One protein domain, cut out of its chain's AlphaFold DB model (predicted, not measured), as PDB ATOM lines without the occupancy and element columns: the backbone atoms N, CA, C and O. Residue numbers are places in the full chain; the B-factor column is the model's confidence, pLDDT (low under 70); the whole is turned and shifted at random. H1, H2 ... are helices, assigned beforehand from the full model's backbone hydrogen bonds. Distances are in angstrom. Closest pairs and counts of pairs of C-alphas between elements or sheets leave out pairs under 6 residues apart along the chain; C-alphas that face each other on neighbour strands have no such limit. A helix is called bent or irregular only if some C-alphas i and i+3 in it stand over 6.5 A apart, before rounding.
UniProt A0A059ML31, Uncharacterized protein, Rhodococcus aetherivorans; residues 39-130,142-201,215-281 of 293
ATOM      1  N   PHE A  39      -8.247  64.511  96.659       95.06
ATOM      2  CA  PHE A  39      -7.426  65.134  95.617       95.06
ATOM      3  C   PHE A  39      -6.381  64.166  95.042       95.06
ATOM      4  O   PHE A  39      -6.214  64.081  93.822       95.06
ATOM      5  N   GLN A  40      -5.696  63.401  95.897       95.31
ATOM      6  CA  GLN A  40      -4.740  62.387  95.450       95.31
ATOM      7  C   GLN A  40      -5.432  61.278  94.649       95.31
ATOM      8  O   GLN A  40      -4.960  60.932  93.567       95.31
ATOM      9  N   MET A  41      -6.570  60.764  95.122       95.25
ATOM     10  CA  MET A  41      -7.343  59.749  94.403       95.25
ATOM     11  C   MET A  41      -7.797  60.251  93.032       95.25
ATOM     12  O   MET A  41      -7.611  59.540  92.046       95.25
ATOM     13  N   ALA A  42      -8.302  61.486  92.946       94.94
ATOM     14  CA  ALA A  42      -8.695  62.103  91.680       94.94
ATOM     15  C   ALA A  42      -7.515  62.221  90.694       94.94
ATOM     16  O   ALA A  42      -7.663  61.958  89.497       94.94
ATOM     17  N   GLY A  43      -6.321  62.560  91.196       95.31
ATOM     18  CA  GLY A  43      -5.094  62.571  90.397       95.31
ATOM     19  C   GLY A  43      -4.741  61.183  89.850       95.31
ATOM     20  O   GLY A  43      -4.480  61.030  88.656       95.31
ATOM     21  N   TRP A  44      -4.809  60.150  90.693       93.94
ATOM     22  CA  TRP A  44      -4.516  58.770  90.294       93.94
ATOM     23  C   TRP A  44      -5.535  58.222  89.289       93.94
ATOM     24  O   TRP A  44      -5.147  57.524  88.348       93.94
ATOM     25  N   THR A  45      -6.824  58.548  89.439       96.50
ATOM     26  CA  THR A  45      -7.855  58.156  88.467       96.50
ATOM     27  C   THR A  45      -7.631  58.818  87.113       96.50
ATOM     28  O   THR A  45      -7.678  58.131  86.094       96.50
ATOM     29  N   ALA A  46      -7.298  60.113  87.091       96.19
ATOM     30  CA  ALA A  46      -7.008  60.829  85.849       96.19
ATOM     31  C   ALA A  46      -5.770  60.255  85.136       96.19
ATOM     32  O   ALA A  46      -5.789  60.034  83.923       96.19
ATOM     33  N   GLU A  47      -4.706  59.939  85.882       91.94
ATOM     34  CA  GLU A  47      -3.529  59.271  85.322       91.94
ATOM     35  C   GLU A  47      -3.853  57.883  84.759       91.94
ATOM     36  O   GLU A  47      -3.356  57.511  83.691       91.94
ATOM     37  N   TYR A  48      -4.668  57.100  85.467       93.44
ATOM     38  CA  TYR A  48      -5.072  55.770  85.023       93.44
ATOM     39  C   TYR A  48      -5.872  55.829  83.716       93.44
ATOM     40  O   TYR A  48      -5.574  55.087  82.773       93.44
ATOM     41  N   GLU A  49      -6.845  56.739  83.627       95.38
ATOM     42  CA  GLU A  49      -7.637  56.956  82.415       95.38
ATOM     43  C   GLU A  49      -6.772  57.409  81.239       95.38
ATOM     44  O   GLU A  49      -6.887  56.855  80.143       95.38
ATOM     45  N   LEU A  50      -5.841  58.338  81.471       94.38
ATOM     46  CA  LEU A  50      -4.912  58.793  80.441       94.38
ATOM     47  C   LEU A  50      -4.047  57.642  79.912       94.38
ATOM     48  O   LEU A  50      -3.900  57.488  78.698       94.38
ATOM     49  N   ARG A  51      -3.506  56.790  80.795       88.94
ATOM     50  CA  ARG A  51      -2.722  55.610  80.384       88.94
ATOM     51  C   ARG A  51      -3.569  54.626  79.581       88.94
ATOM     52  O   ARG A  51      -3.095  54.097  78.576       88.94
ATOM     53  N   LYS A  52      -4.819  54.395  79.991       93.44
ATOM     54  CA  LYS A  52      -5.759  53.533  79.262       93.44
ATOM     55  C   LYS A  52      -6.013  54.065  77.850       93.44
ATOM     56  O   LYS A  52      -5.848  53.314  76.889       93.44
ATOM     57  N   LEU A  53      -6.346  55.351  77.721       96.44
ATOM     58  CA  LEU A  53      -6.569  56.008  76.431       96.44
ATOM     59  C   LEU A  53      -5.319  55.966  75.550       96.44
ATOM     60  O   LEU A  53      -5.408  55.675  74.359       96.44
ATOM     61  N   PHE A  54      -4.144  56.184  76.135       92.75
ATOM     62  CA  PHE A  54      -2.880  56.103  75.417       92.75
ATOM     63  C   PHE A  54      -2.639  54.701  74.837       92.75
ATOM     64  O   PHE A  54      -2.401  54.567  73.635       92.75
ATOM     65  N   HIS A  55      -2.776  53.643  75.643       90.94
ATOM     66  CA  HIS A  55      -2.634  52.265  75.162       90.94
ATOM     67  C   HIS A  55      -3.662  51.906  74.082       90.94
ATOM     68  O   HIS A  55      -3.302  51.261  73.097       90.94
ATOM     69  N   GLN A  56      -4.908  52.358  74.236       95.00
ATOM     70  CA  GLN A  56      -5.951  52.165  73.234       95.00
ATOM     71  C   GLN A  56      -5.607  52.875  71.917       95.00
ATOM     72  O   GLN A  56      -5.634  52.246  70.865       95.00
ATOM     73  N   SER A  57      -5.175  54.138  71.971       94.56
ATOM     74  CA  SER A  57      -4.800  54.905  70.775       94.56
ATOM     75  C   SER A  57      -3.648  54.263  69.995       94.56
ATOM     76  O   SER A  57      -3.662  54.229  68.765       94.56
ATOM     77  N   LEU A  58      -2.667  53.690  70.696       91.19
ATOM     78  CA  LEU A  58      -1.542  52.987  70.084       91.19
ATOM     79  C   LEU A  58      -1.965  51.664  69.460       91.19
ATOM     80  O   LEU A  58      -1.475  51.312  68.384       91.19
ATOM     81  N   TYR A  59      -2.863  50.938  70.123       92.19
ATOM     82  CA  TYR A  59      -3.456  49.731  69.570       92.19
ATOM     83  C   TYR A  59      -4.231  50.048  68.286       92.19
ATOM     84  O   TYR A  59      -3.977  49.419  67.259       92.19
ATOM     85  N   ASP A  60      -5.085  51.072  68.306       95.19
ATOM     86  CA  ASP A  60      -5.891  51.488  67.156       95.19
ATOM     87  C   ASP A  60      -5.021  51.997  65.998       95.19
ATOM     88  O   ASP A  60      -5.215  51.592  64.851       95.19
ATOM     89  N   ALA A  61      -3.996  52.807  66.283       92.69
ATOM     90  CA  ALA A  61      -3.035  53.257  65.277       92.69
ATOM     91  C   ALA A  61      -2.284  52.078  64.636       92.69
ATOM     92  O   ALA A  61      -2.110  52.021  63.415       92.69
ATOM     93  N   SER A  62      -1.879  51.101  65.450       89.44
ATOM     94  CA  SER A  62      -1.179  49.904  64.980       89.44
ATOM     95  C   SER A  62      -2.090  49.015  64.142       89.44
ATOM     96  O   SER A  62      -1.695  48.590  63.055       89.44
ATOM     97  N   LYS A  63      -3.330  48.794  64.587       92.88
ATOM     98  CA  LYS A  63      -4.355  48.071  63.831       92.88
ATOM     99  C   LYS A  63      -4.606  48.737  62.479       92.88
ATOM    100  O   LYS A  63      -4.508  48.068  61.452       92.88
ATOM    101  N   GLY A  64      -4.812  50.054  62.464       93.44
ATOM    102  CA  GLY A  64      -5.008  50.816  61.234       93.44
ATOM    103  C   GLY A  64      -3.818  50.714  60.276       93.44
ATOM    104  O   GLY A  64      -4.007  50.626  59.064       93.44
ATOM    105  N   SER A  65      -2.585  50.662  60.793       88.88
ATOM    106  CA  SER A  65      -1.400  50.470  59.947       88.88
ATOM    107  C   SER A  65      -1.375  49.096  59.263       88.88
ATOM    108  O   SER A  65      -1.053  49.007  58.078       88.88
ATOM    109  N   ILE A  66      -1.772  48.038  59.979       89.62
ATOM    110  CA  ILE A  66      -1.832  46.667  59.456       89.62
ATOM    111  C   ILE A  66      -2.964  46.536  58.434       89.62
ATOM    112  O   ILE A  66      -2.766  45.946  57.373       89.62
ATOM    113  N   GLU A  67      -4.134  47.109  58.724       92.50
ATOM    114  CA  GLU A  67      -5.286  47.102  57.817       92.50
ATOM    115  C   GLU A  67      -4.965  47.812  56.500       92.50
ATOM    116  O   GLU A  67      -5.132  47.210  55.441       92.50
ATOM    117  N   ARG A  68      -4.380  49.017  56.547       91.50
ATOM    118  CA  ARG A  68      -3.939  49.735  55.336       91.50
ATOM    119  C   ARG A  68      -2.951  48.921  54.509       91.50
ATOM    120  O   ARG A  68      -3.026  48.913  53.282       91.50
ATOM    121  N   ALA A  69      -2.024  48.233  55.168       89.00
ATOM    122  CA  ALA A  69      -1.040  47.420  54.474       89.00
ATOM    123  C   ALA A  69      -1.698  46.205  53.792       89.00
ATOM    124  O   ALA A  69      -1.428  45.928  52.621       89.00
ATOM    125  N   ARG A  70      -2.650  45.547  54.466       91.19
ATOM    126  CA  ARG A  70      -3.468  44.469  53.893       91.19
ATOM    127  C   ARG A  70      -4.293  44.947  52.696       91.19
ATOM    128  O   ARG A  70      -4.336  44.265  51.674       91.19
ATOM    129  N   ASP A  71      -4.930  46.105  52.814       94.06
ATOM    130  CA  ASP A  71      -5.781  46.659  51.762       94.06
ATOM    131  C   ASP A  71      -4.956  47.081  50.542       94.06
ATOM    132  O   ASP A  71      -5.375  46.840  49.411       94.06
ATOM    133  N   SER A  72      -3.736  47.593  50.745       89.62
ATOM    134  CA  SER A  72      -2.815  47.890  49.640       89.62
ATOM    135  C   SER A  72      -2.422  46.640  48.842       89.62
ATOM    136  O   SER A  72      -2.397  46.674  47.613       89.62
ATOM    137  N   ALA A  73      -2.193  45.506  49.514       90.44
ATOM    138  CA  ALA A  73      -1.903  44.239  48.849       90.44
ATOM    139  C   ALA A  73      -3.126  43.728  48.065       90.44
ATOM    140  O   ALA A  73      -3.017  43.389  46.882       90.44
ATOM    141  N   LYS A  74      -4.315  43.759  48.683       93.44
ATOM    142  CA  LYS A  74      -5.571  43.411  48.000       93.44
ATOM    143  C   LYS A  74      -5.796  44.262  46.755       93.44
ATOM    144  O   LYS A  74      -6.138  43.716  45.713       93.44
ATOM    145  N   PHE A  75      -5.546  45.567  46.836       95.00
ATOM    146  CA  PHE A  75      -5.656  46.465  45.692       95.00
ATOM    147  C   PHE A  75      -4.746  46.035  44.533       95.00
ATOM    148  O   PHE A  75      -5.229  45.890  43.412       95.00
ATOM    149  N   VAL A  76      -3.460  45.755  44.793       92.00
ATOM    150  CA  VAL A  76      -2.524  45.284  43.751       92.00
ATOM    151  C   VAL A  76      -2.980  43.952  43.153       92.00
ATOM    152  O   VAL A  76      -2.926  43.778  41.938       92.00
ATOM    153  N   GLN A  77      -3.476  43.028  43.979       92.88
ATOM    154  CA  GLN A  77      -3.999  41.741  43.518       92.88
ATOM    155  C   GLN A  77      -5.215  41.917  42.597       92.88
ATOM    156  O   GLN A  77      -5.253  41.330  41.516       92.88
ATOM    157  N   THR A  78      -6.194  42.732  42.999       94.56
ATOM    158  CA  THR A  78      -7.397  43.002  42.201       94.56
ATOM    159  C   THR A  78      -7.060  43.749  40.913       94.56
ATOM    160  O   THR A  78      -7.581  43.393  39.858       94.56
ATOM    161  N   ALA A  79      -6.159  44.733  40.967       93.88
ATOM    162  CA  ALA A  79      -5.710  45.469  39.788       93.88
ATOM    163  C   ALA A  79      -4.991  44.550  38.788       93.88
ATOM    164  O   ALA A  79      -5.338  44.540  37.610       93.88
ATOM    165  N   ALA A  80      -4.042  43.730  39.254       92.38
ATOM    166  CA  ALA A  80      -3.329  42.776  38.408       92.38
ATOM    167  C   ALA A  80      -4.282  41.757  37.761       92.38
ATOM    168  O   ALA A  80      -4.161  41.475  36.571       92.38
ATOM    169  N   ALA A  81      -5.261  41.250  38.521       93.44
ATOM    170  CA  ALA A  81      -6.277  40.339  38.004       93.44
ATOM    171  C   ALA A  81      -7.153  41.004  36.931       93.44
ATOM    172  O   ALA A  81      -7.350  40.420  35.871       93.44
ATOM    173  N   ALA A  82      -7.625  42.232  37.170       96.31
ATOM    174  CA  ALA A  82      -8.437  42.978  36.209       96.31
ATOM    175  C   ALA A  82      -7.668  43.298  34.915       96.31
ATOM    176  O   ALA A  82      -8.200  43.151  33.819       96.31
ATOM    177  N   ILE A  83      -6.395  43.694  35.021       92.75
ATOM    178  CA  ILE A  83      -5.541  43.912  33.845       92.75
ATOM    179  C   ILE A  83      -5.341  42.594  33.090       92.75
ATOM    180  O   ILE A  83      -5.443  42.565  31.866       92.75
ATOM    181  N   GLY A  84      -5.103  41.497  33.812       92.44
ATOM    182  CA  GLY A  84      -4.954  40.167  33.228       92.44
ATOM    183  C   GLY A  84      -6.196  39.706  32.464       92.44
ATOM    184  O   GLY A  84      -6.067  39.217  31.344       92.44
ATOM    185  N   THR A  85      -7.398  39.899  33.016       94.38
ATOM    186  CA  THR A  85      -8.646  39.524  32.331       94.38
ATOM    187  C   THR A  85      -8.888  40.365  31.084       94.38
ATOM    188  O   THR A  85      -9.249  39.808  30.049       94.38
ATOM    189  N   ILE A  86      -8.635  41.676  31.143       94.81
ATOM    190  CA  ILE A  86      -8.727  42.557  29.971       94.81
ATOM    191  C   ILE A  86      -7.723  42.117  28.902       94.81
ATOM    192  O   ILE A  86      -8.099  41.969  27.743       94.81
ATOM    193  N   TYR A  87      -6.470  41.855  29.279       91.44
ATOM    194  CA  TYR A  87      -5.424  41.420  28.352       91.44
ATOM    195  C   TYR A  87      -5.776  40.099  27.655       91.44
ATOM    196  O   TYR A  87      -5.682  40.007  26.434       91.44
ATOM    197  N   ILE A  88      -6.242  39.099  28.410       92.56
ATOM    198  CA  ILE A  88      -6.694  37.820  27.847       92.56
ATOM    199  C   ILE A  88      -7.906  38.027  26.936       92.56
ATOM    200  O   ILE A  88      -7.974  37.410  25.879       92.56
ATOM    201  N   GLY A  89      -8.839  38.910  27.302       94.06
ATOM    202  CA  GLY A  89      -9.977  39.262  26.453       94.06
ATOM    203  C   GLY A  89      -9.542  39.877  25.122       94.06
ATOM    204  O   GLY A  89      -9.997  39.438  24.069       94.06
ATOM    205  N   VAL A  90      -8.614  40.839  25.154       91.81
ATOM    206  CA  VAL A  90      -8.068  41.475  23.945       91.81
ATOM    207  C   VAL A  90      -7.320  40.460  23.082       91.81
ATOM    208  O   VAL A  90      -7.551  40.429  21.877       91.81
ATOM    209  N   LEU A  91      -6.486  39.600  23.679       88.50
ATOM    210  CA  LEU A  91      -5.819  38.517  22.950       88.50
ATOM    211  C   LEU A  91      -6.834  37.542  22.341       88.50
ATOM    212  O   LEU A  91      -6.722  37.179  21.175       88.50
ATOM    213  N   GLY A  92      -7.849  37.136  23.100       90.62
ATOM    214  CA  GLY A  92      -8.893  36.236  22.615       90.62
ATOM    215  C   GLY A  92      -9.609  36.806  21.394       90.62
ATOM    216  O   GLY A  92      -9.755  36.114  20.391       90.62
ATOM    217  N   VAL A  93      -9.981  38.089  21.434       92.12
ATOM    218  CA  VAL A  93     -10.611  38.770  20.295       92.12
ATOM    219  C   VAL A  93      -9.636  38.921  19.125       92.12
ATOM    220  O   VAL A  93     -10.018  38.644  17.990       92.12
ATOM    221  N   SER A  94      -8.380  39.311  19.368       86.94
ATOM    222  CA  SER A  94      -7.408  39.513  18.288       86.94
ATOM    223  C   SER A  94      -7.062  38.213  17.564       86.94
ATOM    224  O   SER A  94      -6.918  38.223  16.347       86.94
ATOM    225  N   PHE A  95      -6.962  37.099  18.297       83.44
ATOM    226  CA  PHE A  95      -6.629  35.789  17.734       83.44
ATOM    227  C   PHE A  95      -7.851  35.007  17.246       83.44
ATOM    228  O   PHE A  95      -7.702  34.140  16.399       83.44
ATOM    229  N   SER A  96      -9.069  35.342  17.677       90.75
ATOM    230  CA  SER A  96     -10.283  34.736  17.111       90.75
ATOM    231  C   SER A  96     -10.507  35.101  15.640       90.75
ATOM    232  O   SER A  96     -11.250  34.401  14.958       90.75
ATOM    233  N   VAL A  97      -9.933  36.211  15.166       86.06
ATOM    234  CA  VAL A  97     -10.113  36.707  13.790       86.06
ATOM    235  C   VAL A  97      -8.927  36.333  12.894       86.06
ATOM    236  O   VAL A  97      -9.008  36.449  11.675       86.06
ATOM    237  N   THR A  98      -7.813  35.881  13.477       78.06
ATOM    238  CA  THR A  98      -6.586  35.575  12.735       78.06
ATOM    239  C   THR A  98      -6.097  34.172  13.060       78.06
ATOM    240  O   THR A  98      -5.793  33.908  14.219       78.06
ATOM    241  N   ASP A  99      -5.880  33.330  12.048       77.62
ATOM    242  CA  ASP A  99      -5.249  32.000  12.177       77.62
ATOM    243  C   ASP A  99      -3.736  32.073  12.488       77.62
ATOM    244  O   ASP A  99      -2.926  31.287  11.997       77.62
ATOM    245  N   ASN A 100      -3.317  33.066  13.271       73.50
ATOM    246  CA  ASN A 100      -1.918  33.353  13.527       73.50
ATOM    247  C   ASN A 100      -1.439  32.697  14.822       73.50
ATOM    248  O   ASN A 100      -2.102  32.758  15.857       73.50
ATOM    249  N   SER A 101      -0.229  32.145  14.787       79.19
ATOM    250  CA  SER A 101       0.437  31.666  15.996       79.19
ATOM    251  C   SER A 101       0.855  32.853  16.870       79.19
ATOM    252  O   SER A 101       1.389  33.851  16.383       79.19
ATOM    253  N   LEU A 102       0.594  32.760  18.176       81.56
ATOM    254  CA  LEU A 102       0.958  33.786  19.156       81.56
ATOM    255  C   LEU A 102       2.484  33.965  19.194       81.56
ATOM    256  O   LEU A 102       3.199  32.983  19.411       81.56
ATOM    257  N   PRO A 103       3.005  35.198  19.058       86.75
ATOM    258  CA  PRO A 103       4.430  35.427  19.212       86.75
ATOM    259  C   PRO A 103       4.822  35.171  20.674       86.75
ATOM    260  O   PRO A 103       4.123  35.589  21.602       86.75
ATOM    261  N   LEU A 104       5.966  34.512  20.890       89.62
ATOM    262  CA  LEU A 104       6.434  34.097  22.220       89.62
ATOM    263  C   LEU A 104       6.494  35.271  23.218       89.62
ATOM    264  O   LEU A 104       6.217  35.101  24.407       89.62
ATOM    265  N   ARG A 105       6.771  36.490  22.730       91.88
ATOM    266  CA  ARG A 105       6.789  37.725  23.536       91.88
ATOM    267  C   ARG A 105       5.471  38.043  24.257       91.88
ATOM    268  O   ARG A 105       5.502  38.698  25.296       91.88
ATOM    269  N   GLY A 106       4.332  37.549  23.766       90.19
ATOM    270  CA  GLY A 106       3.021  37.745  24.398       90.19
ATOM    271  C   GLY A 106       2.858  37.032  25.749       90.19
ATOM    272  O   GLY A 106       1.960  37.382  26.517       90.19
ATOM    273  N   ILE A 107       3.729  36.068  26.073       93.50
ATOM    274  CA  ILE A 107       3.678  35.293  27.325       93.50
ATOM    275  C   ILE A 107       4.266  36.077  28.510       93.50
ATOM    276  O   ILE A 107       3.897  35.837  29.662       93.50
ATOM    277  N   PHE A 108       5.139  37.059  28.268       94.75
ATOM    278  CA  PHE A 108       5.789  37.789  29.360       94.75
ATOM    279  C   PHE A 108       4.817  38.664  30.158       94.75
ATOM    280  O   PHE A 108       4.913  38.709  31.383       94.75
ATOM    281  N   ALA A 109       3.840  39.303  29.508       93.81
ATOM    282  CA  ALA A 109       2.841  40.116  30.203       93.81
ATOM    283  C   ALA A 109       2.061  39.324  31.281       93.81
ATOM    284  O   ALA A 109       2.091  39.732  32.448       93.81
ATOM    285  N   PRO A 110       1.426  38.169  30.977       93.81
ATOM    286  CA  PRO A 110       0.727  37.382  31.989       93.81
ATOM    287  C   PRO A 110       1.680  36.768  33.022       93.81
ATOM    288  O   PRO A 110       1.292  36.641  34.182       93.81
ATOM    289  N   LEU A 111       2.930  36.451  32.660       95.81
ATOM    290  CA  LEU A 111       3.942  35.987  33.615       95.81
ATOM    291  C   LEU A 111       4.216  37.043  34.705       95.81
ATOM    292  O   LEU A 111       4.144  36.742  35.897       95.81
ATOM    293  N   PHE A 112       4.485  38.295  34.316       95.31
ATOM    294  CA  PHE A 112       4.747  39.392  35.258       95.31
ATOM    295  C   PHE A 112       3.503  39.814  36.051       95.31
ATOM    296  O   PHE A 112       3.611  40.132  37.239       95.31
ATOM    297  N   LEU A 113       2.317  39.770  35.439       92.00
ATOM    298  CA  LEU A 113       1.052  39.994  36.147       92.00
ATOM    299  C   LEU A 113       0.791  38.888  37.181       92.00
ATOM    300  O   LEU A 113       0.422  39.178  38.319       92.00
ATOM    301  N   GLY A 114       1.060  37.629  36.827       93.56
ATOM    302  CA  GLY A 114       0.977  36.489  37.738       93.56
ATOM    303  C   GLY A 114       1.948  36.612  38.912       93.56
ATOM    304  O   GLY A 114       1.549  36.417  40.058       93.56
ATOM    305  N   MET A 115       3.195  37.023  38.660       92.50
ATOM    306  CA  MET A 115       4.163  37.309  39.725       92.50
ATOM    307  C   MET A 115       3.709  38.455  40.637       92.50
ATOM    308  O   MET A 115       3.866  38.355  41.853       92.50
ATOM    309  N   ALA A 116       3.091  39.512  40.096       93.50
ATOM    310  CA  ALA A 116       2.538  40.598  40.906       93.50
ATOM    311  C   ALA A 116       1.446  40.092  41.869       93.50
ATOM    312  O   ALA A 116       1.466  40.418  43.061       93.50
ATOM    313  N   VAL A 117       0.542  39.235  41.378       93.12
ATOM    314  CA  VAL A 117      -0.474  38.562  42.204       93.12
ATOM    315  C   VAL A 117       0.181  37.650  43.242       93.12
ATOM    316  O   VAL A 117      -0.179  37.717  44.416       93.12
ATOM    317  N   ALA A 118       1.166  36.842  42.845       94.19
ATOM    318  CA  ALA A 118       1.854  35.910  43.731       94.19
ATOM    319  C   ALA A 118       2.595  36.630  44.866       94.19
ATOM    320  O   ALA A 118       2.444  36.247  46.023       94.19
ATOM    321  N   PHE A 119       3.334  37.707  44.580       93.44
ATOM    322  CA  PHE A 119       4.015  38.499  45.610       93.44
ATOM    323  C   PHE A 119       3.036  39.207  46.545       93.44
ATOM    324  O   PHE A 119       3.282  39.271  47.751       93.44
ATOM    325  N   SER A 120       1.905  39.689  46.023       90.56
ATOM    326  CA  SER A 120       0.847  40.255  46.861       90.56
ATOM    327  C   SER A 120       0.199  39.196  47.767       90.56
ATOM    328  O   SER A 120       0.018  39.408  48.967       90.56
ATOM    329  N   GLY A 121      -0.071  38.006  47.228       91.75
ATOM    330  CA  GLY A 121      -0.574  36.869  47.997       91.75
ATOM    331  C   GLY A 121       0.421  36.398  49.057       91.75
ATOM    332  O   GLY A 121       0.039  36.175  50.202       91.75
ATOM    333  N   PHE A 122       1.710  36.328  48.717       91.62
ATOM    334  CA  PHE A 122       2.781  35.981  49.651       91.62
ATOM    335  C   PHE A 122       2.877  37.000  50.790       91.62
ATOM    336  O   PHE A 122       3.009  36.621  51.953       91.62
ATOM    337  N   TYR A 123       2.732  38.290  50.479       88.56
ATOM    338  CA  TYR A 123       2.661  39.343  51.488       88.56
ATOM    339  C   TYR A 123       1.516  39.112  52.491       88.56
ATOM    340  O   TYR A 123       1.709  39.294  53.695       88.56
ATOM    341  N   LEU A 124       0.342  38.686  52.010       87.75
ATOM    342  CA  LEU A 124      -0.821  38.390  52.853       87.75
ATOM    343  C   LEU A 124      -0.673  37.079  53.639       87.75
ATOM    344  O   LEU A 124      -1.064  37.025  54.804       87.75
ATOM    345  N   ALA A 125      -0.120  36.034  53.023       87.81
ATOM    346  CA  ALA A 125       0.007  34.707  53.622       87.81
ATOM    347  C   ALA A 125       1.081  34.661  54.718       87.81
ATOM    348  O   ALA A 125       0.878  34.061  55.771       87.81
ATOM    349  N   PHE A 126       2.209  35.343  54.510       83.88
ATOM    350  CA  PHE A 126       3.329  35.358  55.452       83.88
ATOM    351  C   PHE A 126       3.223  36.505  56.460       83.88
ATOM    352  O   PHE A 126       4.198  37.208  56.752       83.88
ATOM    353  N   LEU A 127       2.041  36.650  57.066       73.44
ATOM    354  CA  LEU A 127       1.864  37.375  58.321       73.44
ATOM    355  C   LEU A 127       2.597  36.606  59.435       73.44
ATOM    356  O   LEU A 127       1.985  35.919  60.243       73.44
ATOM    357  N   THR A 128       3.931  36.694  59.442       65.31
ATOM    358  CA  THR A 128       4.827  36.099  60.439       65.31
ATOM    359  C   THR A 128       4.250  36.298  61.838       65.31
ATOM    360  O   THR A 128       3.954  37.451  62.193       65.31
ATOM    361  N   PRO A 129       4.100  35.218  62.626       64.69
ATOM    362  CA  PRO A 129       3.716  35.336  64.020       64.69
ATOM    363  C   PRO A 129       4.721  36.232  64.746       64.69
ATOM    364  O   PRO A 129       5.887  36.333  64.347       64.69
ATOM    365  N   ALA A 130       4.260  36.926  65.788       64.75
ATOM    366  CA  ALA A 130       5.152  37.676  66.658       64.75
ATOM    367  C   ALA A 130       6.258  36.731  67.122       64.75
ATOM    368  O   ALA A 130       5.966  35.739  67.783       64.75
ATOM    369  N   LEU A 142       6.302  48.779  88.073       84.56
ATOM    370  CA  LEU A 142       5.172  48.549  87.155       84.56
ATOM    371  C   LEU A 142       5.215  49.482  85.930       84.56
ATOM    372  O   LEU A 142       4.914  49.062  84.813       84.56
ATOM    373  N   GLN A 143       5.666  50.724  86.117       82.75
ATOM    374  CA  GLN A 143       5.849  51.692  85.035       82.75
ATOM    375  C   GLN A 143       6.937  51.259  84.041       82.75
ATOM    376  O   GLN A 143       6.727  51.348  82.830       82.75
ATOM    377  N   ASN A 144       8.064  50.722  84.523       83.44
ATOM    378  CA  ASN A 144       9.108  50.184  83.650       83.44
ATOM    379  C   ASN A 144       8.589  48.986  82.846       83.44
ATOM    380  O   ASN A 144       8.848  48.891  81.648       83.44
ATOM    381  N   GLN A 145       7.791  48.109  83.464       86.06
ATOM    382  CA  GLN A 145       7.176  46.978  82.762       86.06
ATOM    383  C   GLN A 145       6.196  47.436  81.669       86.06
ATOM    384  O   GLN A 145       6.223  46.901  80.559       86.06
ATOM    385  N   GLN A 146       5.365  48.450  81.942       85.94
ATOM    386  CA  GLN A 146       4.466  49.046  80.944       85.94
ATOM    387  C   GLN A 146       5.248  49.661  79.776       85.94
ATOM    388  O   GLN A 146       4.925  49.403  78.614       85.94
ATOM    389  N   MET A 147       6.316  50.406  80.072       85.31
ATOM    390  CA  MET A 147       7.174  51.012  79.055       85.31
ATOM    391  C   MET A 147       7.875  49.953  78.194       85.31
ATOM    392  O   MET A 147       7.897  50.068  76.970       85.31
ATOM    393  N   HIS A 148       8.388  48.876  78.796       85.50
ATOM    394  CA  HIS A 148       9.002  47.772  78.054       85.50
ATOM    395  C   HIS A 148       8.013  47.066  77.126       85.50
ATOM    396  O   HIS A 148       8.355  46.805  75.973       85.50
ATOM    397  N   ARG A 149       6.783  46.800  77.587       85.31
ATOM    398  CA  ARG A 149       5.721  46.228  76.743       85.31
ATOM    399  C   ARG A 149       5.377  47.145  75.580       85.31
ATOM    400  O   ARG A 149       5.188  46.660  74.470       85.31
ATOM    401  N   LEU A 150       5.344  48.455  75.815       86.19
ATOM    402  CA  LEU A 150       5.073  49.431  74.769       86.19
ATOM    403  C   LEU A 150       6.185  49.474  73.722       86.19
ATOM    404  O   LEU A 150       5.904  49.408  72.530       86.19
ATOM    405  N   ILE A 151       7.444  49.555  74.156       86.81
ATOM    406  CA  ILE A 151       8.602  49.543  73.257       86.81
ATOM    407  C   ILE A 151       8.628  48.237  72.464       86.81
ATOM    408  O   ILE A 151       8.856  48.254  71.255       86.81
ATOM    409  N   PHE A 152       8.367  47.108  73.125       87.31
ATOM    410  CA  PHE A 152       8.263  45.817  72.462       87.31
ATOM    411  C   PHE A 152       7.151  45.813  71.411       87.31
ATOM    412  O   PHE A 152       7.412  45.464  70.263       87.31
ATOM    413  N   PHE A 153       5.946  46.257  71.770       88.00
ATOM    414  CA  PHE A 153       4.812  46.332  70.857       88.00
ATOM    415  C   PHE A 153       5.105  47.247  69.665       88.00
ATOM    416  O   PHE A 153       4.938  46.828  68.526       88.00
ATOM    417  N   ALA A 154       5.630  48.451  69.896       86.62
ATOM    418  CA  ALA A 154       6.004  49.380  68.833       86.62
ATOM    419  C   ALA A 154       7.078  48.789  67.905       86.62
ATOM    420  O   ALA A 154       6.964  48.878  66.683       86.62
ATOM    421  N   ASN A 155       8.096  48.129  68.464       86.50
ATOM    422  CA  ASN A 155       9.118  47.437  67.680       86.50
ATOM    423  C   ASN A 155       8.536  46.259  66.895       86.50
ATOM    424  O   ASN A 155       8.919  46.050  65.745       86.50
ATOM    425  N   TRP A 156       7.610  45.505  67.486       86.81
ATOM    426  CA  TRP A 156       6.914  44.412  66.820       86.81
ATOM    427  C   TRP A 156       6.062  44.924  65.657       86.81
ATOM    428  O   TRP A 156       6.204  44.411  64.552       86.81
ATOM    429  N   VAL A 157       5.262  45.978  65.856       86.81
ATOM    430  CA  VAL A 157       4.456  46.610  64.797       86.81
ATOM    431  C   VAL A 157       5.357  47.141  63.683       86.81
ATOM    432  O   VAL A 157       5.125  46.846  62.510       86.81
ATOM    433  N   ASN A 158       6.433  47.854  64.029       84.88
ATOM    434  CA  ASN A 158       7.405  48.357  63.055       84.88
ATOM    435  C   ASN A 158       8.094  47.224  62.287       84.88
ATOM    436  O   ASN A 158       8.346  47.351  61.091       84.88
ATOM    437  N   ARG A 159       8.383  46.094  62.937       83.50
ATOM    438  CA  ARG A 159       8.983  44.928  62.283       83.50
ATOM    439  C   ARG A 159       7.979  44.202  61.388       83.50
ATOM    440  O   ARG A 159       8.317  43.880  60.252       83.50
ATOM    441  N   ALA A 160       6.752  44.003  61.868       81.62
ATOM    442  CA  ALA A 160       5.666  43.353  61.140       81.62
ATOM    443  C   ALA A 160       5.268  44.136  59.879       81.62
ATOM    444  O   ALA A 160       4.995  43.533  58.842       81.62
ATOM    445  N   THR A 161       5.281  45.471  59.946       81.81
ATOM    446  CA  THR A 161       4.995  46.351  58.802       81.81
ATOM    447  C   THR A 161       6.229  46.575  57.918       81.81
ATOM    448  O   THR A 161       6.131  46.520  56.692       81.81
ATOM    449  N   GLY A 162       7.407  46.780  58.514       79.31
ATOM    450  CA  GLY A 162       8.633  47.173  57.818       79.31
ATOM    451  C   GLY A 162       9.341  46.044  57.068       79.31
ATOM    452  O   GLY A 162       9.747  46.248  55.925       79.31
ATOM    453  N   GLN A 163       9.453  44.841  57.650       77.69
ATOM    454  CA  GLN A 163      10.175  43.725  57.008       77.69
ATOM    455  C   GLN A 163       9.503  43.224  55.724       77.69
ATOM    456  O   GLN A 163      10.125  42.530  54.928       77.69
ATOM    457  N   ARG A 164       8.237  43.586  55.505       78.56
ATOM    458  CA  ARG A 164       7.419  43.076  54.399       78.56
ATOM    459  C   ARG A 164       7.257  44.064  53.251       78.56
ATOM    460  O   ARG A 164       6.671  43.715  52.228       78.56
ATOM    461  N   ARG A 165       7.801  45.278  53.389       85.38
ATOM    462  CA  ARG A 165       7.750  46.314  52.348       85.38
ATOM    463  C   ARG A 165       8.346  45.827  51.024       85.38
ATOM    464  O   ARG A 165       7.842  46.209  49.974       85.38
ATOM    465  N   TYR A 166       9.336  44.933  51.096       89.88
ATOM    466  CA  TYR A 166       9.950  44.269  49.948       89.88
ATOM    467  C   TYR A 166       8.913  43.637  49.007       89.88
ATOM    468  O   TYR A 166       8.926  43.924  47.817       89.88
ATOM    469  N   PHE A 167       7.979  42.832  49.527       91.44
ATOM    470  CA  PHE A 167       7.031  42.090  48.684       91.44
ATOM    471  C   PHE A 167       5.999  42.996  48.011       91.44
ATOM    472  O   PHE A 167       5.666  42.768  46.852       91.44
ATOM    473  N   ILE A 168       5.535  44.051  48.694       90.62
ATOM    474  CA  ILE A 168       4.649  45.054  48.077       90.62
ATOM    475  C   ILE A 168       5.402  45.837  46.999       90.62
ATOM    476  O   ILE A 168       4.869  46.102  45.928       90.62
ATOM    477  N   GLN A 169       6.654  46.219  47.252       92.25
ATOM    478  CA  GLN A 169       7.456  46.914  46.246       92.25
ATOM    479  C   GLN A 169       7.730  46.016  45.036       92.25
ATOM    480  O   GLN A 169       7.570  46.468  43.907       92.25
ATOM    481  N   ALA A 170       8.075  44.747  45.260       94.00
ATOM    482  CA  ALA A 170       8.263  43.764  44.200       94.00
ATOM    483  C   ALA A 170       6.972  43.535  43.398       94.00
ATOM    484  O   ALA A 170       7.027  43.491  42.173       94.00
ATOM    485  N   SER A 171       5.804  43.458  44.051       94.12
ATOM    486  CA  SER A 171       4.528  43.293  43.345       94.12
ATOM    487  C   SER A 171       4.184  44.507  42.482       94.12
ATOM    488  O   SER A 171       3.812  44.337  41.322       94.12
ATOM    489  N   VAL A 172       4.377  45.728  42.994       94.50
ATOM    490  CA  VAL A 172       4.156  46.970  42.234       94.50
ATOM    491  C   VAL A 172       5.130  47.085  41.059       94.50
ATOM    492  O   VAL A 172       4.709  47.412  39.953       94.50
ATOM    493  N   MET A 173       6.412  46.770  41.263       95.62
ATOM    494  CA  MET A 173       7.405  46.767  40.183       95.62
ATOM    495  C   MET A 173       7.085  45.701  39.127       95.62
ATOM    496  O   MET A 173       7.156  45.989  37.937       95.62
ATOM    497  N   SER A 174       6.678  44.495  39.539       95.31
ATOM    498  CA  SER A 174       6.277  43.426  38.612       95.31
ATOM    499  C   SER A 174       5.048  43.827  37.804       95.31
ATOM    500  O   SER A 174       4.993  43.570  36.606       95.31
ATOM    501  N   LEU A 175       4.087  44.513  38.430       94.19
ATOM    502  CA  LEU A 175       2.920  45.047  37.736       94.19
ATOM    503  C   LEU A 175       3.324  46.115  36.712       94.19
ATOM    504  O   LEU A 175       2.851  46.078  35.580       94.19
ATOM    505  N   ALA A 176       4.232  47.023  37.077       95.44
ATOM    506  CA  ALA A 176       4.741  48.047  36.168       95.44
ATOM    507  C   ALA A 176       5.473  47.438  34.960       95.44
ATOM    508  O   ALA A 176       5.211  47.831  33.827       95.44
ATOM    509  N   VAL A 177       6.334  46.439  35.178       95.38
ATOM    510  CA  VAL A 177       7.005  45.711  34.087       95.38
ATOM    511  C   VAL A 177       5.984  44.962  33.228       95.38
ATOM    512  O   VAL A 177       6.032  45.056  32.005       95.38
ATOM    513  N   GLY A 178       5.015  44.280  33.845       93.69
ATOM    514  CA  GLY A 178       3.937  43.594  33.132       93.69
ATOM    515  C   GLY A 178       3.157  44.526  32.203       93.69
ATOM    516  O   GLY A 178       2.915  44.164  31.056       93.69
ATOM    517  N   LEU A 179       2.848  45.747  32.655       94.88
ATOM    518  CA  LEU A 179       2.184  46.772  31.843       94.88
ATOM    519  C   LEU A 179       2.997  47.169  30.603       94.88
ATOM    520  O   LEU A 179       2.417  47.344  29.535       94.88
ATOM    521  N   VAL A 180       4.326  47.266  30.710       95.00
ATOM    522  CA  VAL A 180       5.194  47.561  29.555       95.00
ATOM    523  C   VAL A 180       5.117  46.441  28.510       95.00
ATOM    524  O   VAL A 180       5.052  46.712  27.312       95.00
ATOM    525  N   PHE A 181       5.052  45.180  28.949       95.06
ATOM    526  CA  PHE A 181       4.976  44.025  28.051       95.06
ATOM    527  C   PHE A 181       3.610  43.822  27.380       95.06
ATOM    528  O   PHE A 181       3.537  43.068  26.412       95.06
ATOM    529  N   ILE A 182       2.544  44.504  27.815       94.25
ATOM    530  CA  ILE A 182       1.219  44.403  27.171       94.25
ATOM    531  C   ILE A 182       1.263  44.874  25.715       94.25
ATOM    532  O   ILE A 182       0.548  44.339  24.872       94.25
ATOM    533  N   VAL A 183       2.112  45.855  25.405       91.62
ATOM    534  CA  VAL A 183       2.226  46.416  24.050       91.62
ATOM    535  C   VAL A 183       3.091  45.532  23.142       91.62
ATOM    536  O   VAL A 183       2.918  45.536  21.926       91.62
ATOM    537  N   ALA A 184       3.981  44.719  23.719       91.88
ATOM    538  CA  ALA A 184       4.943  43.896  22.988       91.88
ATOM    539  C   ALA A 184       4.336  42.981  21.901       91.88
ATOM    540  O   ALA A 184       4.877  42.973  20.795       91.88
ATOM    541  N   PRO A 185       3.237  42.228  22.126       88.88
ATOM    542  CA  PRO A 185       2.651  41.391  21.072       88.88
ATOM    543  C   PRO A 185       2.115  42.188  19.872       88.88
ATOM    544  O   PRO A 185       2.007  41.624  18.788       88.88
ATOM    545  N   PHE A 186       1.813  43.480  20.034       89.00
ATOM    546  CA  PHE A 186       1.271  44.330  18.966       89.00
ATOM    547  C   PHE A 186       2.349  45.036  18.139       89.00
ATOM    548  O   PHE A 186       2.067  45.515  17.043       89.00
ATOM    549  N   VAL A 187       3.586  45.095  18.636       89.06
ATOM    550  CA  VAL A 187       4.726  45.596  17.864       89.06
ATOM    551  C   VAL A 187       5.198  44.459  16.963       89.06
ATOM    552  O   VAL A 187       5.813  43.511  17.442       89.06
ATOM    553  N   GLY A 188       4.864  44.514  15.676       83.56
ATOM    554  CA  GLY A 188       5.244  43.516  14.673       83.56
ATOM    555  C   GLY A 188       5.582  44.165  13.334       83.56
ATOM    556  O   GLY A 188       5.200  45.308  13.073       83.56
ATOM    557  N   GLY A 189       6.340  43.446  12.504       79.56
ATOM    558  CA  GLY A 189       6.686  43.896  11.157       79.56
ATOM    559  C   GLY A 189       5.497  43.848  10.184       79.56
ATOM    560  O   GLY A 189       4.465  43.246  10.491       79.56
ATOM    561  N   PRO A 190       5.634  44.465   8.993       78.38
ATOM    562  CA  PRO A 190       4.703  44.250   7.891       78.38
ATOM    563  C   PRO A 190       4.590  42.751   7.606       78.38
ATOM    564  O   PRO A 190       5.601  42.050   7.575       78.38
ATOM    565  N   ARG A 191       3.364  42.264   7.430       80.50
ATOM    566  CA  ARG A 191       3.117  40.849   7.139       80.50
ATOM    567  C   ARG A 191       3.504  40.531   5.692       80.50
ATOM    568  O   ARG A 191       3.346  41.414   4.844       80.50
ATOM    569  N   PRO A 192       3.919  39.284   5.400       83.06
ATOM    570  CA  PRO A 192       4.036  38.830   4.023       83.06
ATOM    571  C   PRO A 192       2.686  39.012   3.306       83.06
ATOM    572  O   PRO A 192       1.635  38.830   3.936       83.06
ATOM    573  N   PRO A 193       2.678  39.388   2.018       83.75
ATOM    574  CA  PRO A 193       1.460  39.569   1.249       83.75
ATOM    575  C   PRO A 193       0.671  38.263   1.187       83.75
ATOM    576  O   PRO A 193       1.233  37.169   1.118       83.75
ATOM    577  N   VAL A 194      -0.655  38.388   1.191       86.75
ATOM    578  CA  VAL A 194      -1.546  37.246   0.980       86.75
ATOM    579  C   VAL A 194      -1.350  36.755  -0.451       86.75
ATOM    580  O   VAL A 194      -1.500  37.527  -1.399       86.75
ATOM    581  N   ILE A 195      -1.004  35.476  -0.604       89.81
ATOM    582  CA  ILE A 195      -0.864  34.844  -1.916       89.81
ATOM    583  C   ILE A 195      -2.258  34.795  -2.559       89.81
ATOM    584  O   ILE A 195      -3.171  34.243  -1.943       89.81
ATOM    585  N   PRO A 196      -2.446  35.343  -3.776       88.50
ATOM    586  CA  PRO A 196      -3.716  35.241  -4.480       88.50
ATOM    587  C   PRO A 196      -4.130  33.782  -4.684       88.50
ATOM    588  O   PRO A 196      -3.284  32.910  -4.936       88.50
ATOM    589  N   ASP A 197      -5.437  33.529  -4.632       93.56
ATOM    590  CA  ASP A 197      -5.990  32.212  -4.926       93.56
ATOM    591  C   ASP A 197      -5.521  31.713  -6.297       93.56
ATOM    592  O   ASP A 197      -5.278  32.485  -7.233       93.56
ATOM    593  N   ALA A 198      -5.357  30.394  -6.418       92.50
ATOM    594  CA  ALA A 198      -4.985  29.797  -7.692       92.50
ATOM    595  C   ALA A 198      -6.074  30.104  -8.736       92.50
ATOM    596  O   ALA A 198      -7.243  29.796  -8.483       92.50
ATOM    597  N   PRO A 199      -5.728  30.690  -9.901       92.38
ATOM    598  CA  PRO A 199      -6.715  30.916 -10.945       92.38
ATOM    599  C   PRO A 199      -7.295  29.570 -11.392       92.38
ATOM    600  O   PRO A 199      -6.574  28.572 -11.490       92.38
ATOM    601  N   ALA A 200      -8.601  29.528 -11.652       94.50
ATOM    602  CA  ALA A 200      -9.238  28.323 -12.169       94.50
ATOM    603  C   ALA A 200      -8.766  28.070 -13.614       94.50
ATOM    604  O   ALA A 200      -8.744  29.013 -14.411       94.50
ATOM    605  N   PRO A 201      -8.383  26.832 -13.976       93.12
ATOM    606  CA  PRO A 201      -8.005  26.525 -15.349       93.12
ATOM    607  C   PRO A 201      -9.212  26.722 -16.280       93.12
ATOM    608  O   PRO A 201     -10.327  26.342 -15.909       93.12
ATOM    609  N   GLN A 215     -14.675  32.097 -33.463       92.06
ATOM    610  CA  GLN A 215     -14.848  32.958 -32.289       92.06
ATOM    611  C   GLN A 215     -14.647  32.196 -30.972       92.06
ATOM    612  O   GLN A 215     -14.048  32.723 -30.039       92.06
ATOM    613  N   ALA A 216     -15.119  30.948 -30.892       90.50
ATOM    614  CA  ALA A 216     -14.930  30.109 -29.711       90.50
ATOM    615  C   ALA A 216     -13.446  29.784 -29.463       90.50
ATOM    616  O   ALA A 216     -13.007  29.770 -28.314       90.50
ATOM    617  N   VAL A 217     -12.672  29.549 -30.528       91.12
ATOM    618  CA  VAL A 217     -11.220  29.340 -30.433       91.12
ATOM    619  C   VAL A 217     -10.516  30.622 -29.992       91.12
ATOM    620  O   VAL A 217      -9.693  30.556 -29.083       91.12
ATOM    621  N   ASP A 218     -10.868  31.776 -30.561       93.62
ATOM    622  CA  ASP A 218     -10.263  33.065 -30.196       93.62
ATOM    623  C   ASP A 218     -10.523  33.422 -28.722       93.62
ATOM    624  O   ASP A 218      -9.598  33.787 -27.996       93.62
ATOM    625  N   LEU A 219     -11.759  33.239 -28.243       93.00
ATOM    626  CA  LEU A 219     -12.112  33.440 -26.832       93.00
ATOM    627  C   LEU A 219     -11.362  32.477 -25.908       93.00
ATOM    628  O   LEU A 219     -10.896  32.884 -24.847       93.00
ATOM    629  N   TYR A 220     -11.225  31.210 -26.302       93.06
ATOM    630  CA  TYR A 220     -10.485  30.227 -25.516       93.06
ATOM    631  C   TYR A 220      -8.987  30.558 -25.445       93.06
ATOM    632  O   TYR A 220      -8.379  30.441 -24.382       93.06
ATOM    633  N   LEU A 221      -8.383  31.021 -26.544       94.38
ATOM    634  CA  LEU A 221      -6.991  31.478 -26.551       94.38
ATOM    635  C   LEU A 221      -6.793  32.713 -25.664       94.38
ATOM    636  O   LEU A 221      -5.819  32.750 -24.915       94.38
ATOM    637  N   ALA A 222      -7.727  33.668 -25.687       94.56
ATOM    638  CA  ALA A 222      -7.708  34.816 -24.780       94.56
ATOM    639  C   ALA A 222      -7.806  34.379 -23.306       94.56
ATOM    640  O   ALA A 222      -7.009  34.817 -22.482       94.56
ATOM    641  N   GLN A 223      -8.697  33.435 -22.980       95.75
ATOM    642  CA  GLN A 223      -8.801  32.868 -21.627       95.75
ATOM    643  C   GLN A 223      -7.524  32.139 -21.183       95.75
ATOM    644  O   GLN A 223      -7.159  32.199 -20.009       95.75
ATOM    645  N   ILE A 224      -6.835  31.441 -22.096       96.38
ATOM    646  CA  ILE A 224      -5.532  30.828 -21.802       96.38
ATOM    647  C   ILE A 224      -4.483  31.900 -21.500       96.38
ATOM    648  O   ILE A 224      -3.676  31.701 -20.590       96.38
ATOM    649  N   ASP A 225      -4.457  32.997 -22.257       96.44
ATOM    650  CA  ASP A 225      -3.491  34.078 -22.046       96.44
ATOM    651  C   ASP A 225      -3.726  34.782 -20.702       96.44
ATOM    652  O   ASP A 225      -2.801  34.889 -19.894       96.44
ATOM    653  N   ASP A 226      -4.986  35.105 -20.388       95.06
ATOM    654  CA  ASP A 226      -5.400  35.638 -19.084       95.06
ATOM    655  C   ASP A 226      -5.009  34.690 -17.940       95.06
ATOM    656  O   ASP A 226      -4.434  35.111 -16.930       95.06
ATOM    657  N   PHE A 227      -5.261  33.385 -18.102       95.88
ATOM    658  CA  PHE A 227      -4.872  32.368 -17.126       95.88
ATOM    659  C   PHE A 227      -3.352  32.313 -16.930       95.88
ATOM    660  O   PHE A 227      -2.882  32.258 -15.793       95.88
ATOM    661  N   ARG A 228      -2.561  32.350 -18.012       96.06
ATOM    662  CA  ARG A 228      -1.090  32.354 -17.937       96.06
ATOM    663  C   ARG A 228      -0.571  33.604 -17.245       96.06
ATOM    664  O   ARG A 228       0.325  33.491 -16.411       96.06
ATOM    665  N   GLN A 229      -1.142  34.768 -17.543       95.69
ATOM    666  CA  GLN A 229      -0.765  36.015 -16.891       95.69
ATOM    667  C   GLN A 229      -1.101  35.977 -15.392       95.69
ATOM    668  O   GLN A 229      -0.270  36.354 -14.565       95.69
ATOM    669  N   ALA A 230      -2.288  35.484 -15.026       94.19
ATOM    670  CA  ALA A 230      -2.693  35.317 -13.633       94.19
ATOM    671  C   ALA A 230      -1.801  34.307 -12.890       94.19
ATOM    672  O   ALA A 230      -1.364  34.572 -11.769       94.19
ATOM    673  N   ALA A 231      -1.471  33.179 -13.525       95.06
ATOM    674  CA  ALA A 231      -0.559  32.181 -12.977       95.06
ATOM    675  C   ALA A 231       0.865  32.737 -12.802       95.06
ATOM    676  O   ALA A 231       1.491  32.485 -11.775       95.06
ATOM    677  N   GLY A 232       1.353  33.534 -13.761       95.44
ATOM    678  CA  GLY A 232       2.635  34.238 -13.675       95.44
ATOM    679  C   GLY A 232       2.687  35.190 -12.481       95.44
ATOM    680  O   GLY A 232       3.543  35.028 -11.616       95.44
ATOM    681  N   LYS A 233       1.698  36.087 -12.361       93.31
ATOM    682  CA  LYS A 233       1.571  37.017 -11.221       93.31
ATOM    683  C   LYS A 233       1.489  36.293  -9.880       93.31
ATOM    684  O   LYS A 233       2.060  36.744  -8.894       93.31
ATOM    685  N   ARG A 234       0.783  35.160  -9.824       93.25
ATOM    686  CA  ARG A 234       0.716  34.334  -8.614       93.25
ATOM    687  C   ARG A 234       2.074  33.722  -8.274       93.25
ATOM    688  O   ARG A 234       2.443  33.724  -7.108       93.25
ATOM    689  N   ASN A 235       2.807  33.200  -9.255       95.19
ATOM    690  CA  ASN A 235       4.134  32.629  -9.022       95.19
ATOM    691  C   ASN A 235       5.137  33.693  -8.551       95.19
ATOM    692  O   ASN A 235       5.911  33.418  -7.639       95.19
ATOM    693  N   GLU A 236       5.076  34.902  -9.114       94.06
ATOM    694  CA  GLU A 236       5.836  36.064  -8.631       94.06
ATOM    695  C   GLU A 236       5.455  36.404  -7.185       94.06
ATOM    696  O   GLU A 236       6.323  36.453  -6.319       94.06
ATOM    697  N   ALA A 237       4.156  36.500  -6.877       92.56
ATOM    698  CA  ALA A 237       3.683  36.756  -5.516       92.56
ATOM    699  C   ALA A 237       4.098  35.663  -4.513       92.56
ATOM    700  O   ALA A 237       4.356  35.969  -3.354       92.56
ATOM    701  N   ILE A 238       4.179  34.394  -4.934       93.00
ATOM    702  CA  ILE A 238       4.686  33.292  -4.100       93.00
ATOM    703  C   ILE A 238       6.181  33.466  -3.826       93.00
ATOM    704  O   ILE A 238       6.606  33.276  -2.690       93.00
ATOM    705  N   ALA A 239       6.973  33.817  -4.843       92.81
ATOM    706  CA  ALA A 239       8.405  34.052  -4.681       92.81
ATOM    707  C   ALA A 239       8.670  35.244  -3.744       92.81
ATOM    708  O   ALA A 239       9.457  35.121  -2.804       92.81
ATOM    709  N   ASP A 240       7.938  36.344  -3.931       92.81
ATOM    710  CA  ASP A 240       8.012  37.527  -3.072       92.81
ATOM    711  C   ASP A 240       7.571  37.208  -1.639       92.81
ATOM    712  O   ASP A 240       8.253  37.571  -0.680       92.81
ATOM    713  N   ALA A 241       6.458  36.486  -1.470       91.38
ATOM    714  CA  ALA A 241       5.977  36.066  -0.158       91.38
ATOM    715  C   ALA A 241       6.972  35.133   0.548       91.38
ATOM    716  O   ALA A 241       7.145  35.254   1.759       91.38
ATOM    717  N   ALA A 242       7.650  34.246  -0.187       92.38
ATOM    718  CA  ALA A 242       8.668  33.352   0.361       92.38
ATOM    719  C   ALA A 242       9.925  34.111   0.815       92.38
ATOM    720  O   ALA A 242      10.482  33.811   1.870       92.38
ATOM    721  N   GLN A 243      10.366  35.125   0.065       92.62
ATOM    722  CA  GLN A 243      11.476  35.970   0.506       92.62
ATOM    723  C   GLN A 243      11.079  36.799   1.736       92.62
ATOM    724  O   GLN A 243      11.801  36.826   2.735       92.62
ATOM    725  N   GLN A 244       9.897  37.417   1.703       92.62
ATOM    726  CA  GLN A 244       9.395  38.211   2.822       92.62
ATOM    727  C   GLN A 244       9.113  37.369   4.067       92.62
ATOM    728  O   GLN A 244       9.265  37.879   5.173       92.62
ATOM    729  N   SER A 245       8.739  36.091   3.935       89.81
ATOM    730  CA  SER A 245       8.548  35.216   5.093       89.81
ATOM    731  C   SER A 245       9.866  34.927   5.809       89.81
ATOM    732  O   SER A 245       9.886  34.943   7.036       89.81
ATOM    733  N   VAL A 246      10.969  34.741   5.072       92.50
ATOM    734  CA  VAL A 246      12.313  34.570   5.656       92.50
ATOM    735  C   VAL A 246      12.766  35.847   6.368       92.50
ATOM    736  O   VAL A 246      13.233  35.794   7.506       92.50
ATOM    737  N   GLU A 247      12.588  37.011   5.737       92.00
ATOM    738  CA  GLU A 247      12.921  38.303   6.354       92.00
ATOM    739  C   GLU A 247      12.063  38.583   7.599       92.00
ATOM    740  O   GLU A 247      12.559  39.077   8.616       92.00
ATOM    741  N   HIS A 248      10.776  38.237   7.538       91.00
ATOM    742  CA  HIS A 248       9.849  38.355   8.655       91.00
ATOM    743  C   HIS A 248      10.244  37.429   9.813       91.00
ATOM    744  O   HIS A 248      10.267  37.878  10.956       91.00
ATOM    745  N   GLU A 249      10.592  36.170   9.539       91.44
ATOM    746  CA  GLU A 249      11.041  35.209  10.554       91.44
ATOM    747  C   GLU A 249      12.321  35.681  11.256       91.44
ATOM    748  O   GLU A 249      12.365  35.717  12.487       91.44
ATOM    749  N   ALA A 250      13.316  36.155  10.501       93.50
ATOM    750  CA  ALA A 250      14.554  36.697  11.062       93.50
ATOM    751  C   ALA A 250      14.304  37.924  11.961       93.50
ATOM    752  O   ALA A 250      14.882  38.045  13.047       93.50
ATOM    753  N   ARG A 251      13.409  38.831  11.543       92.44
ATOM    754  CA  ARG A 251      13.019  40.000  12.346       92.44
ATOM    755  C   ARG A 251      12.248  39.593  13.602       92.44
ATOM    756  O   ARG A 251      12.485  40.158  14.669       92.44
ATOM    757  N   GLU A 252      11.334  38.634  13.503       91.12
ATOM    758  CA  GLU A 252      10.598  38.104  14.654       91.12
ATOM    759  C   GLU A 252      11.540  37.421  15.657       91.12
ATOM    760  O   GLU A 252      11.402  37.624  16.864       91.12
ATOM    761  N   GLU A 253      12.551  36.688  15.188       93.62
ATOM    762  CA  GLU A 253      13.592  36.113  16.042       93.62
ATOM    763  C   GLU A 253      14.406  37.197  16.766       93.62
ATOM    764  O   GLU A 253      14.669  37.093  17.968       93.62
ATOM    765  N   GLU A 254      14.796  38.264  16.067       94.81
ATOM    766  CA  GLU A 254      15.479  39.408  16.675       94.81
ATOM    767  C   GLU A 254      14.606  40.088  17.742       94.81
ATOM    768  O   GLU A 254      15.050  40.284  18.877       94.81
ATOM    769  N   LEU A 255      13.342  40.382  17.425       93.44
ATOM    770  CA  LEU A 255      12.386  40.968  18.368       93.44
ATOM    771  C   LEU A 255      12.167  40.075  19.593       93.44
ATOM    772  O   LEU A 255      12.095  40.573  20.718       93.44
ATOM    773  N   ASN A 256      12.094  38.757  19.403       93.06
ATOM    774  CA  ASN A 256      11.969  37.805  20.502       93.06
ATOM    775  C   ASN A 256      13.227  37.787  21.379       93.06
ATOM    776  O   ASN A 256      13.103  37.785  22.606       93.06
ATOM    777  N   ARG A 257      14.430  37.858  20.794       95.56
ATOM    778  CA  ARG A 257      15.684  37.997  21.555       95.56
ATOM    779  C   ARG A 257      15.704  39.278  22.389       95.56
ATOM    780  O   ARG A 257      16.029  39.217  23.577       95.56
ATOM    781  N   TRP A 258      15.289  40.410  21.820       95.56
ATOM    782  CA  TRP A 258      15.150  41.667  22.562       95.56
ATOM    783  C   TRP A 258      14.120  41.570  23.687       95.56
ATOM    784  O   TRP A 258      14.396  41.995  24.808       95.56
ATOM    785  N   ALA A 259      12.958  40.969  23.422       94.50
ATOM    786  CA  ALA A 259      11.917  40.774  24.427       94.50
ATOM    787  C   ALA A 259      12.407  39.904  25.596       94.50
ATOM    788  O   ALA A 259      12.174  40.256  26.750       94.50
ATOM    789  N   ILE A 260      13.140  38.819  25.314       96.06
ATOM    790  CA  ILE A 260      13.769  37.970  26.337       96.06
ATOM    791  C   ILE A 260      14.785  38.775  27.157       96.06
ATOM    792  O   ILE A 260      14.763  38.713  28.387       96.06
ATOM    793  N   GLY A 261      15.643  39.564  26.502       96.56
ATOM    794  CA  GLY A 261      16.622  40.419  27.180       96.56
ATOM    795  C   GLY A 261      15.966  41.447  28.107       96.56
ATOM    796  O   GLY A 261      16.357  41.583  29.268       96.56
ATOM    797  N   LEU A 262      14.912  42.116  27.632       96.38
ATOM    798  CA  LEU A 262      14.132  43.060  28.434       96.38
ATOM    799  C   LEU A 262      13.393  42.365  29.581       96.38
ATOM    800  O   LEU A 262      13.313  42.923  30.673       96.38
ATOM    801  N   ALA A 263      12.887  41.148  29.371       95.88
ATOM    802  CA  ALA A 263      12.208  40.387  30.413       95.88
ATOM    803  C   ALA A 263      13.194  39.972  31.512       95.88
ATOM    804  O   ALA A 263      12.899  40.134  32.694       95.88
ATOM    805  N   ALA A 264      14.395  39.517  31.147       97.12
ATOM    806  CA  ALA A 264      15.452  39.198  32.102       97.12
ATOM    807  C   ALA A 264      15.892  40.437  32.903       97.12
ATOM    808  O   ALA A 264      16.010  40.372  34.129       97.12
ATOM    809  N   ALA A 265      16.063  41.583  32.236       97.31
ATOM    810  CA  ALA A 265      16.368  42.850  32.900       97.31
ATOM    811  C   ALA A 265      15.232  43.289  33.841       97.31
ATOM    812  O   ALA A 265      15.486  43.661  34.986       97.31
ATOM    813  N   GLY A 266      13.977  43.184  33.395       96.06
ATOM    814  CA  GLY A 266      12.791  43.475  34.198       96.06
ATOM    815  C   GLY A 266      12.695  42.589  35.439       96.06
ATOM    816  O   GLY A 266      12.472  43.096  36.536       96.06
ATOM    817  N   LEU A 267      12.944  41.283  35.302       96.75
ATOM    818  CA  LEU A 267      12.996  40.345  36.424       96.75
ATOM    819  C   LEU A 267      14.080  40.746  37.435       96.75
ATOM    820  O   LEU A 267      13.823  40.785  38.638       96.75
ATOM    821  N   LEU A 268      15.277  41.088  36.951       97.00
ATOM    822  CA  LEU A 268      16.373  41.536  37.805       97.00
ATOM    823  C   LEU A 268      15.994  42.817  38.554       97.00
ATOM    824  O   LEU A 268      16.203  42.892  39.761       97.00
ATOM    825  N   ILE A 269      15.374  43.789  37.884       96.12
ATOM    826  CA  ILE A 269      14.878  45.024  38.510       96.12
ATOM    827  C   ILE A 269      13.859  44.705  39.611       96.12
ATOM    828  O   ILE A 269      14.002  45.194  40.733       96.12
ATOM    829  N   VAL A 270      12.868  43.856  39.322       95.62
ATOM    830  CA  VAL A 270      11.809  43.460  40.268       95.62
ATOM    831  C   VAL A 270      12.381  42.802  41.522       95.62
ATOM    832  O   VAL A 270      11.869  43.036  42.615       95.62
ATOM    833  N   LEU A 271      13.443  42.008  41.389       95.12
ATOM    834  CA  LEU A 271      14.071  41.324  42.519       95.12
ATOM    835  C   LEU A 271      15.062  42.220  43.270       95.12
ATOM    836  O   LEU A 271      15.089  42.227  44.496       95.12
ATOM    837  N   VAL A 272      15.885  42.988  42.561       94.62
ATOM    838  CA  VAL A 272      17.026  43.698  43.151       94.62
ATOM    839  C   VAL A 272      16.617  45.039  43.747       94.62
ATOM    840  O   VAL A 272      17.018  45.362  44.869       94.62
ATOM    841  N   VAL A 273      15.796  45.822  43.042       94.31
ATOM    842  CA  VAL A 273      15.437  47.183  43.471       94.31
ATOM    843  C   VAL A 273      14.766  47.189  44.851       94.31
ATOM    844  O   VAL A 273      15.210  47.952  45.718       94.31
ATOM    845  N   PRO A 274      13.777  46.323  45.146       92.75
ATOM    846  CA  PRO A 274      13.166  46.298  46.468       92.75
ATOM    847  C   PRO A 274      14.143  45.900  47.588       92.75
ATOM    848  O   PRO A 274      13.965  46.355  48.720       92.75
ATOM    849  N   VAL A 275      15.196  45.109  47.313       91.00
ATOM    850  CA  VAL A 275      16.236  44.795  48.318       91.00
ATOM    851  C   VAL A 275      17.003  46.054  48.713       91.00
ATOM    852  O   VAL A 275      17.211  46.289  49.906       91.00
ATOM    853  N   PHE A 276      17.400  46.879  47.740       91.62
ATOM    854  CA  PHE A 276      18.131  48.121  48.006       91.62
ATOM    855  C   PHE A 276      17.288  49.110  48.817       91.62
ATOM    856  O   PHE A 276      17.711  49.530  49.892       91.62
ATOM    857  N   PHE A 277      16.042  49.367  48.407       87.81
ATOM    858  CA  PHE A 277      15.145  50.273  49.140       87.81
ATOM    859  C   PHE A 277      14.724  49.762  50.527       87.81
ATOM    860  O   PHE A 277      14.246  50.544  51.358       87.81
ATOM    861  N   SER A 278      14.875  48.462  50.790       84.81
ATOM    862  CA  SER A 278      14.604  47.875  52.104       84.81
ATOM    863  C   SER A 278      15.790  48.005  53.069       84.81
ATOM    864  O   SER A 278      15.577  47.968  54.283       84.81
ATOM    865  N   ARG A 279      17.024  48.182  52.572       80.56
ATOM    866  CA  ARG A 279      18.234  48.266  53.409       80.56
ATOM    867  C   ARG A 279      18.405  49.612  54.111       80.56
ATOM    868  O   ARG A 279      18.829  49.624  55.264       80.56
ATOM    869  N   ASP A 280      17.986  50.711  53.492       70.69
ATOM    870  CA  ASP A 280      18.250  52.074  53.992       70.69
ATOM    871  C   ASP A 280      17.509  52.451  55.288       70.69
ATOM    872  O   ASP A 280      17.648  53.563  55.793       70.69
ATOM    873  N   LYS A 281      16.702  51.545  55.853       64.69
ATOM    874  CA  LYS A 281      15.894  51.821  57.051       64.69
ATOM    875  C   LYS A 281      16.199  50.940  58.251       64.69
ATOM    876  O   LYS A 281      15.501  51.067  59.257       64.69
TER     877      LYS A 281
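What this domain is: This is residues 39 to 130, 142 to 201 and 215 to 281 of the 293 residues of an uncharacterized protein of Rhodococcus aetherivorans (UniProt A0A059ML31). The model is a long thin rod in which two very long helices, H1 and H5, are shifted lengthwise past each other, with the shorter H2 and H4 between them where they overlap. These four form an up-and-down bundle, each running against the one before it; H3 extends nearly in line with H4 beside H1, and the free tips, residues 39 to 50 of H1 and 215 to 222 of H5, stick out at opposite ends. The printed part has 219 residues, with five named helices, H1 to H5 in chain order, and no named strand: the class is all helix. The whole is extended, with a radius of gyration of the C-alphas of 32.7 A, and spans 132 by 31 by 22 A.

Where its parts are: H1, residues 39 to 96, begins with C-alpha 39 at (-7.426, 65.134, 95.617) and is 84.2 A long from first to last C-alpha. H2, residues 104 to 125, measures 32.1 A; it is neither bent nor irregular, but only just: C-alphas 106 and 109 are 6.3 A apart. H3, residues 142 to 162, measures 29.6 A, and H4, residues 165 to 181, 24.6 A. H5, residues 215 to 279, runs 93.1 A from (-14.848, 32.958, -32.289) to C-alpha 279 at (18.234, 48.266, 53.409); it too is only just neither bent nor irregular, with C-alphas 271 and 274 6.4 A apart.

How they stand to each other: H1 and H2 form a helical hairpin at a shallow tilt of 19 degrees; H1 touches H2 with residues 70 to 84 alone, and the closest C-alphas, of Gln 77 and Val 117, are 4.9 A apart. H2 touches H4, opposite ways at a shallow tilt of 19 degrees, closest at the C-alphas of Ala 116 and Ser 171, 4.1 A. H5 touches H4 with residues 266 to 278 alone, opposite ways at a shallow tilt of 16 degrees; the closest C-alphas, of Tyr 166 and Pro 274, are 5.2 A apart. H3 touches H1 with residues 157 to 161 alone, the same way at a shallow tilt of 10 degrees, closest at the C-alphas of Ser 62 and Val 157, 6.5 A. H1 and H5 are apart. Every O i to N i+4 pair is within hydrogen-bond range in H1, H3 and H4; in H2 it is 15 of 18 and in H5 59 of 61.

The domain as a whole: The C-alphas of Phe 39 and Gln 215, the two farthest apart, are 132.1 A apart. Residues 131 to 141 and 202 to 214 are not printed; the gaps between C-alphas are 23.2 A from 130 to 142 and 19.4 A from 201 to 215. Residues 182 to 201 hold no named element. Residues 128 to 130 and residue 281 have pLDDT under 70.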